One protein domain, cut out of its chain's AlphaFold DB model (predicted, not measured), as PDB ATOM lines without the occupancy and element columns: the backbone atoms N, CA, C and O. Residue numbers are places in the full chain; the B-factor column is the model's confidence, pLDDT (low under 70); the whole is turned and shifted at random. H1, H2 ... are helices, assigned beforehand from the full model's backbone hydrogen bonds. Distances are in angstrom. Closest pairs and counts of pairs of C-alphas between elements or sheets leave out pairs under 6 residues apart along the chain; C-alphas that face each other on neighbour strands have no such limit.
ATOM      1  N   ALA A   2     215.100 280.960 223.124       48.47
ATOM      2  CA  ALA A   2     215.430 280.033 224.205       48.47
ATOM      3  C   ALA A   2     216.311 278.902 223.651       48.47
ATOM      4  O   ALA A   2     216.021 278.350 222.589       48.47
ATOM      5  N   LYS A   3     217.412 278.593 224.338       57.50
ATOM      6  CA  LYS A   3     218.282 277.471 223.982       57.50
ATOM      7  C   LYS A   3     217.516 276.190 224.317       57.50
ATOM      8  O   LYS A   3     217.171 275.987 225.474       57.50
ATOM      9  N   ILE A   4     217.202 275.379 223.308       75.88
ATOM     10  CA  ILE A   4     216.492 274.110 223.508       75.88
ATOM     11  C   ILE A   4     217.377 273.208 224.376       75.88
ATOM     12  O   ILE A   4     218.500 272.882 223.987       75.88
ATOM     13  N   ASP A   5     216.879 272.823 225.551       88.31
ATOM     14  CA  ASP A   5     217.558 271.885 226.441       88.31
ATOM     15  C   ASP A   5     217.294 270.441 226.000       88.31
ATOM     16  O   ASP A   5     216.465 269.729 226.560       88.31
ATOM     17  N   LEU A   6     218.012 270.014 224.962       88.31
ATOM     18  CA  LEU A   6     217.857 268.681 224.375       88.31
ATOM     19  C   LEU A   6     218.110 267.552 225.388       88.31
ATOM     20  O   LEU A   6     217.453 266.518 225.323       88.31
ATOM     21  N   ILE A   7     219.040 267.757 226.325       89.06
ATOM     22  CA  ILE A   7     219.381 266.769 227.357       89.06
ATOM     23  C   ILE A   7     218.257 266.679 228.388       89.06
ATOM     24  O   ILE A   7     217.864 265.573 228.756       89.06
ATOM     25  N   GLY A   8     217.729 267.825 228.832       87.56
ATOM     26  CA  GLY A   8     216.568 267.872 229.722       87.56
ATOM     27  C   GLY A   8     215.370 267.146 229.113       87.56
ATOM     28  O   GLY A   8     214.827 266.235 229.731       87.56
ATOM     29  N   SER A   9     215.049 267.447 227.850       89.00
ATOM     30  CA  SER A   9     213.968 266.766 227.136       89.00
ATOM     31  C   SER A   9     214.219 265.264 226.946       89.00
ATOM     32  O   SER A   9     213.274 264.482 227.002       89.00
ATOM     33  N   GLU A  10     215.458 264.812 226.718       91.25
ATOM     34  CA  GLU A  10     215.756 263.370 226.641       91.25
ATOM     35  C   GLU A  10     215.529 262.673 227.995       91.25
ATOM     36  O   GLU A  10     214.934 261.596 228.031       91.25
ATOM     37  N   ILE A  11     215.949 263.296 229.103       93.31
ATOM     38  CA  ILE A  11     215.726 262.779 230.463       93.31
ATOM     39  C   ILE A  11     214.228 262.665 230.759       93.31
ATOM     40  O   ILE A  11     213.789 261.613 231.224       93.31
ATOM     41  N   GLU A  12     213.449 263.707 230.472       93.12
ATOM     42  CA  GLU A  12     211.995 263.722 230.681       93.12
ATOM     43  C   GLU A  12     211.312 262.616 229.870       93.12
ATOM     44  O   GLU A  12     210.659 261.741 230.438       93.12
ATOM     45  N   ASN A  13     211.565 262.571 228.558       90.25
ATOM     46  CA  ASN A  13     210.948 261.588 227.666       90.25
ATOM     47  C   ASN A  13     211.259 260.140 228.073       90.25
ATOM     48  O   ASN A  13     210.382 259.274 228.026       90.25
ATOM     49  N   LEU A  14     212.504 259.849 228.463       92.50
ATOM     50  CA  LEU A  14     212.887 258.502 228.893       92.50
ATOM     51  C   LEU A  14     212.361 258.155 230.290       92.50
ATOM     52  O   LEU A  14     212.078 256.987 230.557       92.50
ATOM     53  N   THR A  15     212.199 259.146 231.167       94.62
ATOM     54  CA  THR A  15     211.573 258.948 232.481       94.62
ATOM     55  C   THR A  15     210.087 258.634 232.324       94.62
ATOM     56  O   THR A  15     209.598 257.676 232.919       94.62
ATOM     57  N   ASP A  16     209.380 259.353 231.452       92.12
ATOM     58  CA  ASP A  16     207.976 259.074 231.127       92.12
ATOM     59  C   ASP A  16     207.803 257.704 230.473       92.12
ATOM     60  O   ASP A  16     206.878 256.948 230.794       92.12
ATOM     61  N   TYR A  17     208.726 257.349 229.580       90.12
ATOM     62  CA  TYR A  17     208.783 256.016 229.001       90.12
ATOM     63  C   TYR A  17     208.948 254.943 230.082       90.12
ATOM     64  O   TYR A  17     208.217 253.949 230.075       90.12
ATOM     65  N   PHE A  18     209.868 255.140 231.032       93.44
ATOM     66  CA  PHE A  18     210.050 254.225 232.154       93.44
ATOM     67  C   PHE A  18     208.785 254.126 233.011       93.44
ATOM     68  O   PHE A  18     208.333 253.020 233.281       93.44
ATOM     69  N   ASN A  19     208.149 255.242 233.364       92.69
ATOM     70  CA  ASN A  19     206.912 255.234 234.150       92.69
ATOM     71  C   ASN A  19     205.786 254.435 233.477       92.69
ATOM     72  O   ASN A  19     205.023 253.745 234.149       92.69
ATOM     73  N   ARG A  20     205.686 254.492 232.144       89.06
ATOM     74  CA  ARG A  20     204.659 253.761 231.385       89.06
ATOM     75  C   ARG A  20     204.958 252.279 231.193       89.06
ATOM     76  O   ARG A  20     204.026 251.486 231.097       89.06
ATOM     77  N   THR A  21     206.228 251.919 231.037       88.00
ATOM     78  CA  THR A  21     206.631 250.574 230.579       88.00
ATOM     79  C   THR A  21     207.345 249.757 231.651       88.00
ATOM     80  O   THR A  21     207.534 248.552 231.486       88.00
ATOM     81  N   SER A  22     207.791 250.420 232.717       91.94
ATOM     82  CA  SER A  22     208.736 249.917 233.713       91.94
ATOM     83  C   SER A  22     209.975 249.264 233.092       91.94
ATOM     84  O   SER A  22     210.522 248.320 233.652       91.94
ATOM     85  N   ASN A  23     210.407 249.713 231.907       93.25
ATOM     86  CA  ASN A  23     211.532 249.119 231.188       93.25
ATOM     87  C   ASN A  23     212.878 249.591 231.781       93.25
ATOM     88  O   ASN A  23     213.249 250.753 231.576       93.25
ATOM     89  N   PRO A  24     213.664 248.711 232.433       94.81
ATOM     90  CA  PRO A  24     214.883 249.118 233.130       94.81
ATOM     91  C   PRO A  24     215.927 249.772 232.218       94.81
ATOM     92  O   PRO A  24     216.648 250.663 232.655       94.81
ATOM     93  N   ALA A  25     215.990 249.415 230.929       95.38
ATOM     94  CA  ALA A  25     216.963 250.007 230.008       95.38
ATOM     95  C   ALA A  25     216.805 251.534 229.891       95.38
ATOM     96  O   ALA A  25     217.805 252.251 229.811       95.38
ATOM     97  N   ALA A  26     215.568 252.037 229.947       94.31
ATOM     98  CA  ALA A  26     215.306 253.471 229.964       94.31
ATOM     99  C   ALA A  26     215.805 254.117 231.262       94.31
ATOM    100  O   ALA A  26     216.485 255.141 231.203       94.31
ATOM    101  N   ALA A  27     215.563 253.484 232.415       96.44
ATOM    102  CA  ALA A  27     216.054 253.969 233.701       96.44
ATOM    103  C   ALA A  27     217.586 254.061 233.736       96.44
ATOM    104  O   ALA A  27     218.143 255.109 234.062       96.44
ATOM    105  N   TRP A  28     218.282 253.015 233.286       97.06
ATOM    106  CA  TRP A  28     219.744 253.009 233.209       97.06
ATOM    107  C   TRP A  28     220.298 254.060 232.241       97.06
ATOM    108  O   TRP A  28     221.332 254.680 232.516       97.06
ATOM    109  N   ARG A  29     219.603 254.323 231.125       96.50
ATOM    110  CA  ARG A  29     219.967 255.408 230.205       96.50
ATOM    111  C   ARG A  29     219.799 256.778 230.861       96.50
ATOM    112  O   ARG A  29     220.729 257.582 230.768       96.50
ATOM    113  N   VAL A  30     218.673 257.031 231.535       97.50
ATOM    114  CA  VAL A  30     218.430 258.287 232.265       97.50
ATOM    115  C   VAL A  30     219.478 258.490 233.350       97.50
ATOM    116  O   VAL A  30     220.091 259.554 233.410       97.50
ATOM    117  N   PHE A  31     219.745 257.462 234.157       98.25
ATOM    118  CA  PHE A  31     220.772 257.513 235.189       98.25
ATOM    119  C   PHE A  31     222.136 257.888 234.593       98.25
ATOM    120  O   PHE A  31     222.762 258.855 235.029       98.25
ATOM    121  N   SER A  32     222.569 257.198 233.530       97.69
ATOM    122  CA  SER A  32     223.832 257.502 232.843       97.69
ATOM    123  C   SER A  32     223.885 258.940 232.316       97.69
ATOM    124  O   SER A  32     224.912 259.604 232.458       97.69
ATOM    125  N   LEU A  33     222.794 259.430 231.719       96.69
ATOM    126  CA  LEU A  33     222.688 260.805 231.225       96.69
ATOM    127  C   LEU A  33     222.830 261.825 232.350       96.69
ATOM    128  O   LEU A  33     223.646 262.739 232.237       96.69
ATOM    129  N   CYS A  34     222.090 261.640 233.440       97.62
ATOM    130  CA  CYS A  34     222.126 262.533 234.592       97.62
ATOM    131  C   CYS A  34     223.539 262.610 235.179       97.62
ATOM    132  O   CYS A  34     224.066 263.701 235.374       97.62
ATOM    133  N   ARG A  35     224.214 261.464 235.352       97.69
ATOM    134  CA  ARG A  35     225.599 261.422 235.856       97.69
ATOM    135  C   ARG A  35     226.604 262.083 234.911       97.69
ATOM    136  O   ARG A  35     227.515 262.753 235.378       97.69
ATOM    137  N   LYS A  36     226.449 261.917 233.595       97.00
ATOM    138  CA  LYS A  36     227.346 262.518 232.587       97.00
ATOM    139  C   LYS A  36     227.172 264.025 232.428       97.00
ATOM    140  O   LYS A  36     228.071 264.683 231.919       97.00
ATOM    141  N   THR A  37     226.005 264.545 232.791       95.50
ATOM    142  CA  THR A  37     225.621 265.943 232.550       95.50
ATOM    143  C   THR A  37     225.430 266.729 233.842       95.50
ATOM    144  O   THR A  37     224.960 267.860 233.788       95.50
ATOM    145  N   ASP A  38     225.810 266.125 234.972       95.69
ATOM    146  CA  ASP A  38     225.689 266.660 236.330       95.69
ATOM    147  C   ASP A  38     224.277 267.169 236.662       95.69
ATOM    148  O   ASP A  38     224.060 268.279 237.144       95.69
ATOM    149  N   ARG A  39     223.278 266.340 236.340       94.88
ATOM    150  CA  ARG A  39     221.860 266.617 236.587       94.88
ATOM    151  C   ARG A  39     221.302 265.727 237.693       94.88
ATOM    152  O   ARG A  39     221.780 264.601 237.870       94.88
ATOM    153  N   PRO A  40     220.266 266.193 238.411       96.94
ATOM    154  CA  PRO A  40     219.581 265.366 239.391       96.94
ATOM    155  C   PRO A  40     218.935 264.161 238.707       96.94
ATOM    156  O   PRO A  40     218.284 264.288 237.670       96.94
ATOM    157  N   VAL A  41     219.112 262.988 239.309       97.88
ATOM    158  CA  VAL A  41     218.444 261.761 238.870       97.88
ATOM    159  C   VAL A  41     216.998 261.794 239.381       97.88
ATOM    160  O   VAL A  41     216.798 262.017 240.578       97.88
ATOM    161  N   PRO A  42     215.982 261.564 238.530       98.12
ATOM    162  CA  PRO A  42     214.598 261.472 238.990       98.12
ATOM    163  C   PRO A  42     214.406 260.327 239.996       98.12
ATOM    164  O   PRO A  42     214.944 259.238 239.806       98.12
ATOM    165  N   ALA A  43     213.586 260.536 241.030       97.88
ATOM    166  CA  ALA A  43     213.424 259.579 242.133       97.88
ATOM    167  C   ALA A  43     212.988 258.175 241.677       97.88
ATOM    168  O   ALA A  43     213.508 257.177 242.166       97.88
ATOM    169  N   VAL A  44     212.084 258.094 240.696       96.75
ATOM    170  CA  VAL A  44     211.633 256.818 240.111       96.75
ATOM    171  C   VAL A  44     212.759 256.051 239.418       96.75
ATOM    172  O   VAL A  44     212.746 254.825 239.399       96.75
ATOM    173  N   ILE A  45     213.750 256.763 238.874       98.00
ATOM    174  CA  ILE A  45     214.928 256.154 238.261       98.00
ATOM    175  C   ILE A  45     215.872 255.665 239.349       98.00
ATOM    176  O   ILE A  45     216.304 254.522 239.285       98.00
ATOM    177  N   THR A  46     216.140 256.488 240.366       98.00
ATOM    178  CA  THR A  46     216.941 256.087 241.531       98.00
ATOM    179  C   THR A  46     216.399 254.806 242.159       98.00
ATOM    180  O   THR A  46     217.150 253.851 242.302       98.00
ATOM    181  N   ALA A  47     215.084 254.724 242.392       97.25
ATOM    182  CA  ALA A  47     214.446 253.536 242.958       97.25
ATOM    183  C   ALA A  47     214.672 252.258 242.125       97.25
ATOM    184  O   ALA A  47     214.851 251.179 242.681       97.25
ATOM    185  N   GLU A  48     214.688 252.353 240.792       97.00
ATOM    186  CA  GLU A  48     214.966 251.203 239.923       97.00
ATOM    187  C   GLU A  48     216.445 250.791 239.943       97.00
ATOM    188  O   GLU A  48     216.756 249.597 239.891       97.00
ATOM    189  N   ILE A  49     217.360 251.762 240.029       97.56
ATOM    190  CA  ILE A  49     218.793 251.488 240.188       97.56
ATOM    191  C   ILE A  49     219.055 250.826 241.541       97.56
ATOM    192  O   ILE A  49     219.746 249.808 241.585       97.56
ATOM    193  N   ASP A  50     218.454 251.352 242.607       97.62
ATOM    194  CA  ASP A  50     218.564 250.815 243.961       97.62
ATOM    195  C   ASP A  50     217.997 249.397 244.022       97.62
ATOM    196  O   ASP A  50     218.698 248.491 244.456       97.62
ATOM    197  N   ARG A  51     216.815 249.142 243.439       96.19
ATOM    198  CA  ARG A  51     216.242 247.788 243.326       96.19
ATOM    199  C   ARG A  51     217.211 246.792 242.680       96.19
ATOM    200  O   ARG A  51     217.292 245.631 243.085       96.19
ATOM    201  N   PHE A  52     217.897 247.195 241.607       96.19
ATOM    202  CA  PHE A  52     218.880 246.324 240.963       96.19
ATOM    203  C   PHE A  52     220.120 246.130 241.846       96.19
ATOM    204  O   PHE A  52     220.609 245.005 241.956       96.19
ATOM    205  N   ALA A  53     220.616 247.204 242.465       96.94
ATOM    206  CA  ALA A  53     221.781 247.176 243.340       96.94
ATOM    207  C   ALA A  53     221.546 246.315 244.590       96.94
ATOM    208  O   ALA A  53     222.395 245.485 244.901       96.94
ATOM    209  N   GLU A  54     220.385 246.440 245.238       96.38
ATOM    210  CA  GLU A  54     219.942 245.613 246.367       96.38
ATOM    211  C   GLU A  54     219.970 244.127 246.003       96.38
ATOM    212  O   GLU A  54     220.601 243.336 246.691       96.38
ATOM    213  N   GLY A  55     219.418 243.743 244.848       94.25
ATOM    214  CA  GLY A  55     219.434 242.337 244.430       94.25
ATOM    215  C   GLY A  55     220.840 241.763 244.190       94.25
ATOM    216  O   GLY A  55     221.048 240.559 244.339       94.25
ATOM    217  N   VAL A  56     221.814 242.598 243.811       95.31
ATOM    218  CA  VAL A  56     223.229 242.191 243.730       95.31
ATOM    219  C   VAL A  56     223.865 242.169 245.124       95.31
ATOM    220  O   VAL A  56     224.657 241.270 245.413       95.31
ATOM    221  N   ALA A  57     223.514 243.125 245.984       95.88
ATOM    222  CA  ALA A  57     223.989 243.206 247.358       95.88
ATOM    223  C   ALA A  57     223.561 241.980 248.177       95.88
ATOM    224  O   ALA A  57     224.408 241.411 248.855       95.88
ATOM    225  N   ASP A  58     222.329 241.492 248.020       94.06
ATOM    226  CA  ASP A  58     221.843 240.268 248.672       94.06
ATOM    227  C   ASP A  58     222.715 239.049 248.326       94.06
ATOM    228  O   ASP A  58     223.047 238.226 249.181       94.06
ATOM    229  N   ALA A  59     223.125 238.922 247.058       91.62
ATOM    230  CA  ALA A  59     224.007 237.838 246.626       91.62
ATOM    231  C   ALA A  59     225.416 237.975 247.230       91.62
ATOM    232  O   ALA A  59     226.044 236.972 247.579       91.62
ATOM    233  N   ALA A  60     225.910 239.207 247.371       93.56
ATOM    234  CA  ALA A  60     227.178 239.482 248.036       93.56
ATOM    235  C   ALA A  60     227.101 239.203 249.548       93.56
ATOM    236  O   ALA A  60     228.017 238.596 250.098       93.56
ATOM    237  N   GLU A  61     226.004 239.574 250.208       94.38
ATOM    238  CA  GLU A  61     225.761 239.298 251.625       94.38
ATOM    239  C   GLU A  61     225.738 237.790 251.895       94.38
ATOM    240  O   GLU A  61     226.458 237.313 252.773       94.38
ATOM    241  N   GLN A  62     225.018 237.014 251.078       91.62
ATOM    242  CA  GLN A  62     225.011 235.549 251.169       91.62
ATOM    243  C   GLN A  62     226.418 234.952 251.060       91.62
ATOM    244  O   GLN A  62     226.737 233.991 251.761       91.62
ATOM    245  N   ALA A  63     227.268 235.510 250.193       91.69
ATOM    246  CA  ALA A  63     228.650 235.067 250.062       91.69
ATOM    247  C   ALA A  63     229.486 235.402 251.307       91.69
ATOM    248  O   ALA A  63     230.279 234.574 251.748       91.69
ATOM    249  N   MET A  64     229.291 236.588 251.890       93.31
ATOM    250  CA  MET A  64     229.997 237.031 253.098       93.31
ATOM    251  C   MET A  64     229.564 236.272 254.359       93.31
ATOM    252  O   MET A  64     230.371 236.104 255.270       93.31
ATOM    253  N   MET A  65     228.312 235.814 254.415       93.31
ATOM    254  CA  MET A  65     227.746 235.073 255.549       93.31
ATOM    255  C   MET A  65     227.913 233.548 255.447       93.31
ATOM    256  O   MET A  65     227.461 232.824 256.334       93.31
ATOM    257  N   ALA A  66     228.531 233.036 254.381       90.56
ATOM    258  CA  ALA A  66     228.692 231.602 254.181       90.56
ATOM    259  C   ALA A  66     229.623 230.971 255.237       90.56
ATOM    260  O   ALA A  66     230.680 231.511 255.566       90.56
ATOM    261  N   GLU A  67     229.246 229.795 255.749       90.00
ATOM    262  CA  GLU A  67     230.045 229.059 256.732       90.00
ATOM    263  C   GLU A  67     231.419 228.640 256.183       90.00
ATOM    264  O   GLU A  67     231.599 228.385 254.987       90.00
ATOM    265  N   VAL A  68     232.396 228.487 257.081       79.62
ATOM    266  CA  VAL A  68     233.730 227.979 256.735       79.62
ATOM    267  C   VAL A  68     233.603 226.535 256.234       79.62
ATOM    268  O   VAL A  68     233.308 225.624 257.002       79.62
ATOM    269  N   GLY A  69     233.830 226.332 254.933       86.19
ATOM    270  CA  GLY A  69     233.682 225.038 254.253       86.19
ATOM    271  C   GLY A  69     232.430 224.917 253.376       86.19
ATOM    272  O   GLY A  69     232.293 223.927 252.652       86.19
ATOM    273  N   ALA A  70     231.546 225.921 253.377       87.25
ATOM    274  CA  ALA A  70     230.452 226.000 252.420       87.25
ATOM    275  C   ALA A  70     230.987 226.095 250.980       87.25
ATOM    276  O   ALA A  70     232.066 226.630 250.709       87.25
ATOM    277  N   LYS A  71     230.212 225.576 250.022       87.88
ATOM    278  CA  LYS A  71     230.526 225.769 248.603       87.88
ATOM    279  C   LYS A  71     230.427 227.263 248.260       87.88
ATOM    280  O   LYS A  71     229.513 227.915 248.765       87.88
ATOM    281  N   PRO A  72     231.289 227.793 247.371       87.69
ATOM    282  CA  PRO A  72     231.198 229.184 246.944       87.69
ATOM    283  C   PRO A  72     229.801 229.520 246.418       87.69
ATOM    284  O   PRO A  72     229.272 228.790 245.572       87.69
ATOM    285  N   VAL A  73     229.230 230.631 246.888       87.50
ATOM    286  CA  VAL A  73     227.966 231.159 246.363       87.50
ATOM    287  C   VAL A  73     228.142 231.465 244.878       87.50
ATOM    288  O   VAL A  73     229.078 232.151 244.470       87.50
ATOM    289  N   GLN A  74     227.253 230.913 244.053       88.25
ATOM    290  CA  GLN A  74     227.258 231.109 242.608       88.25
ATOM    291  C   GLN A  74     226.138 232.071 242.239       88.25
ATOM    292  O   GLN A  74     224.973 231.682 242.257       88.25
ATOM    293  N   PHE A  75     226.488 233.299 241.861       90.06
ATOM    294  CA  PHE A  75     225.529 234.238 241.292       90.06
ATOM    295  C   PHE A  75     225.417 234.011 239.782       90.06
ATOM    296  O   PHE A  75     226.286 234.390 238.993       90.06
ATOM    297  N   ARG A  76     224.374 233.291 239.376       91.94
ATOM    298  CA  ARG A  76     224.245 232.746 238.024       91.94
ATOM    299  C   ARG A  76     223.774 233.816 237.038       91.94
ATOM    300  O   ARG A  76     222.941 234.658 237.383       91.94
ATOM    301  N   PRO A  77     224.143 233.705 235.748       92.25
ATOM    302  CA  PRO A  77     223.644 234.606 234.708       92.25
ATOM    303  C   PRO A  77     222.112 234.702 234.634       92.25
ATOM    304  O   PRO A  77     221.569 235.750 234.294       92.25
ATOM    305  N   ALA A  78     221.390 233.627 234.968       91.38
ATOM    306  CA  ALA A  78     219.927 233.627 234.994       91.38
ATOM    307  C   ALA A  78     219.343 234.506 236.115       91.38
ATOM    308  O   ALA A  78     218.298 235.130 235.913       91.38
ATOM    309  N   GLU A  79     220.011 234.575 237.269       92.06
ATOM    310  CA  GLU A  79     219.611 235.398 238.416       92.06
ATOM    311  C   GLU A  79     219.868 236.870 238.116       92.06
ATOM    312  O   GLU A  79     218.938 237.675 238.181       92.06
ATOM    313  N   LEU A  80     221.069 237.192 237.629       92.81
ATOM    314  CA  LEU A  80     221.390 238.522 237.114       92.81
ATOM    315  C   LEU A  80     220.418 238.941 236.001       92.81
ATOM    316  O   LEU A  80     219.905 240.056 235.998       92.81
ATOM    317  N   GLY A  81     220.100 238.032 235.079       92.31
ATOM    318  CA  GLY A  81     219.137 238.281 234.009       92.31
ATOM    319  C   GLY A  81     217.716 238.520 234.524       92.31
ATOM    320  O   GLY A  81     216.979 239.305 233.935       92.31
ATOM    321  N   LYS A  82     217.299 237.869 235.616       92.56
ATOM    322  CA  LYS A  82     216.006 238.133 236.268       92.56
ATOM    323  C   LYS A  82     216.001 239.512 236.931       92.56
ATOM    324  O   LYS A  82     215.035 240.246 236.739       92.56
ATOM    325  N   LEU A  83     217.078 239.885 237.625       93.44
ATOM    326  CA  LEU A  83     217.226 241.222 238.210       93.44
ATOM    327  C   LEU A  83     217.230 242.313 237.141       93.44
ATOM    328  O   LEU A  83     216.532 243.308 237.302       93.44
ATOM    329  N   TRP A  84     217.966 242.110 236.046       94.00
ATOM    330  CA  TRP A  84     218.040 243.047 234.922       94.00
ATOM    331  C   TRP A  84     216.682 243.270 234.262       94.00
ATOM    332  O   TRP A  84     216.322 244.390 233.919       94.00
ATOM    333  N   ARG A  85     215.923 242.190 234.085       91.94
ATOM    334  CA  ARG A  85     214.580 242.238 233.509       91.94
ATOM    335  C   ARG A  85     213.589 242.937 234.430       91.94
ATOM    336  O   ARG A  85     212.748 243.694 233.952       91.94
ATOM    337  N   GLY A  86     213.707 242.713 235.739       86.31
ATOM    338  CA  GLY A  86     212.799 243.283 236.726       86.31
ATOM    339  C   GLY A  86     211.335 242.998 236.344       86.31
ATOM    340  O   GLY A  86     211.008 241.849 236.024       86.31
ATOM    341  N   PRO A  87     210.451 244.011 236.327       77.25
ATOM    342  CA  PRO A  87     209.060 243.841 235.897       77.25
ATOM    343  C   PRO A  87     208.918 243.603 234.381       77.25
ATOM    344  O   PRO A  87     207.920 243.035 233.926       77.25
ATOM    345  N   CYS A  88     209.919 243.981 233.583       72.12
ATOM    346  CA  CYS A  88     209.947 243.741 232.148       72.12
ATOM    347  C   CYS A  88     210.298 242.267 231.882       72.12
ATOM    348  O   CYS A  88     211.458 241.883 231.823       72.12
ATOM    349  N   LYS A  89     209.289 241.408 231.699       72.19
ATOM    350  CA  LYS A  89     209.471 239.956 231.471       72.19
ATOM    351  C   LYS A  89     210.360 239.605 230.254       72.19
ATOM    352  O   LYS A  89     210.846 238.479 230.171       72.19
ATOM    353  N   GLY A  90     210.530 240.532 229.304       83.56
ATOM    354  CA  GLY A  90     211.257 240.352 228.038       83.56
ATOM    355  C   GLY A  90     212.713 240.831 228.067       83.56
ATOM    356  O   GLY A  90     213.309 240.948 229.125       83.56
TER     357      GLY A  90
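What this domain is: This is residues 2 to 90 of the 150 residues of an uncharacterized protein of Rhodopseudomonas palustris (strain HaA2) (UniProt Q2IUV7). Two helical hairpins follow each other: H1 with H2, then long H3, crossing H2, with short H4 folded back beside it after a long loop. The printed part has 89 residues, 61 of them in four named helices, in the order H1, H2, H3, H4, with no named strand; the class is all helix, and the whole is loose, with a radius of gyration of the C-alphas of 16.9 A. The outline is a rod, 65 by 28 by 17 A.

How they stand to each other: H1, residues 6 to 21, touches H2, residues 24 to 37, in a hairpin; their closest C-alphas, Ile 11 and Val 30, are 5.5 A apart. H3, residues 43 to 64, touches H2 about perpendicular at 76 degrees, closest C-alphas Ala 27 and Ile 45, 5.2 A. H4, residues 77 to 85, forms a hairpin with H3 at a shallow tilt of 20 degrees, closest C-alphas Phe 52 and Leu 83, 6.0 A. Every O i to N i+4 pair is within hydrogen-bond range in H1, H2 and H4; in H3, 17 of 18.

Where its parts are: H1 begins at C-alpha 6 (217.857, 268.681, 224.375) and spans 22.2 A, H2 20.0 A, H3 30.1 A; H4 ends at C-alpha 85 (214.580, 242.238, 233.509).

The domain as a whole: The printed part has no cut. Residues 65 to 76 form a long link. Residues 2 to 3 have pLDDT under 70.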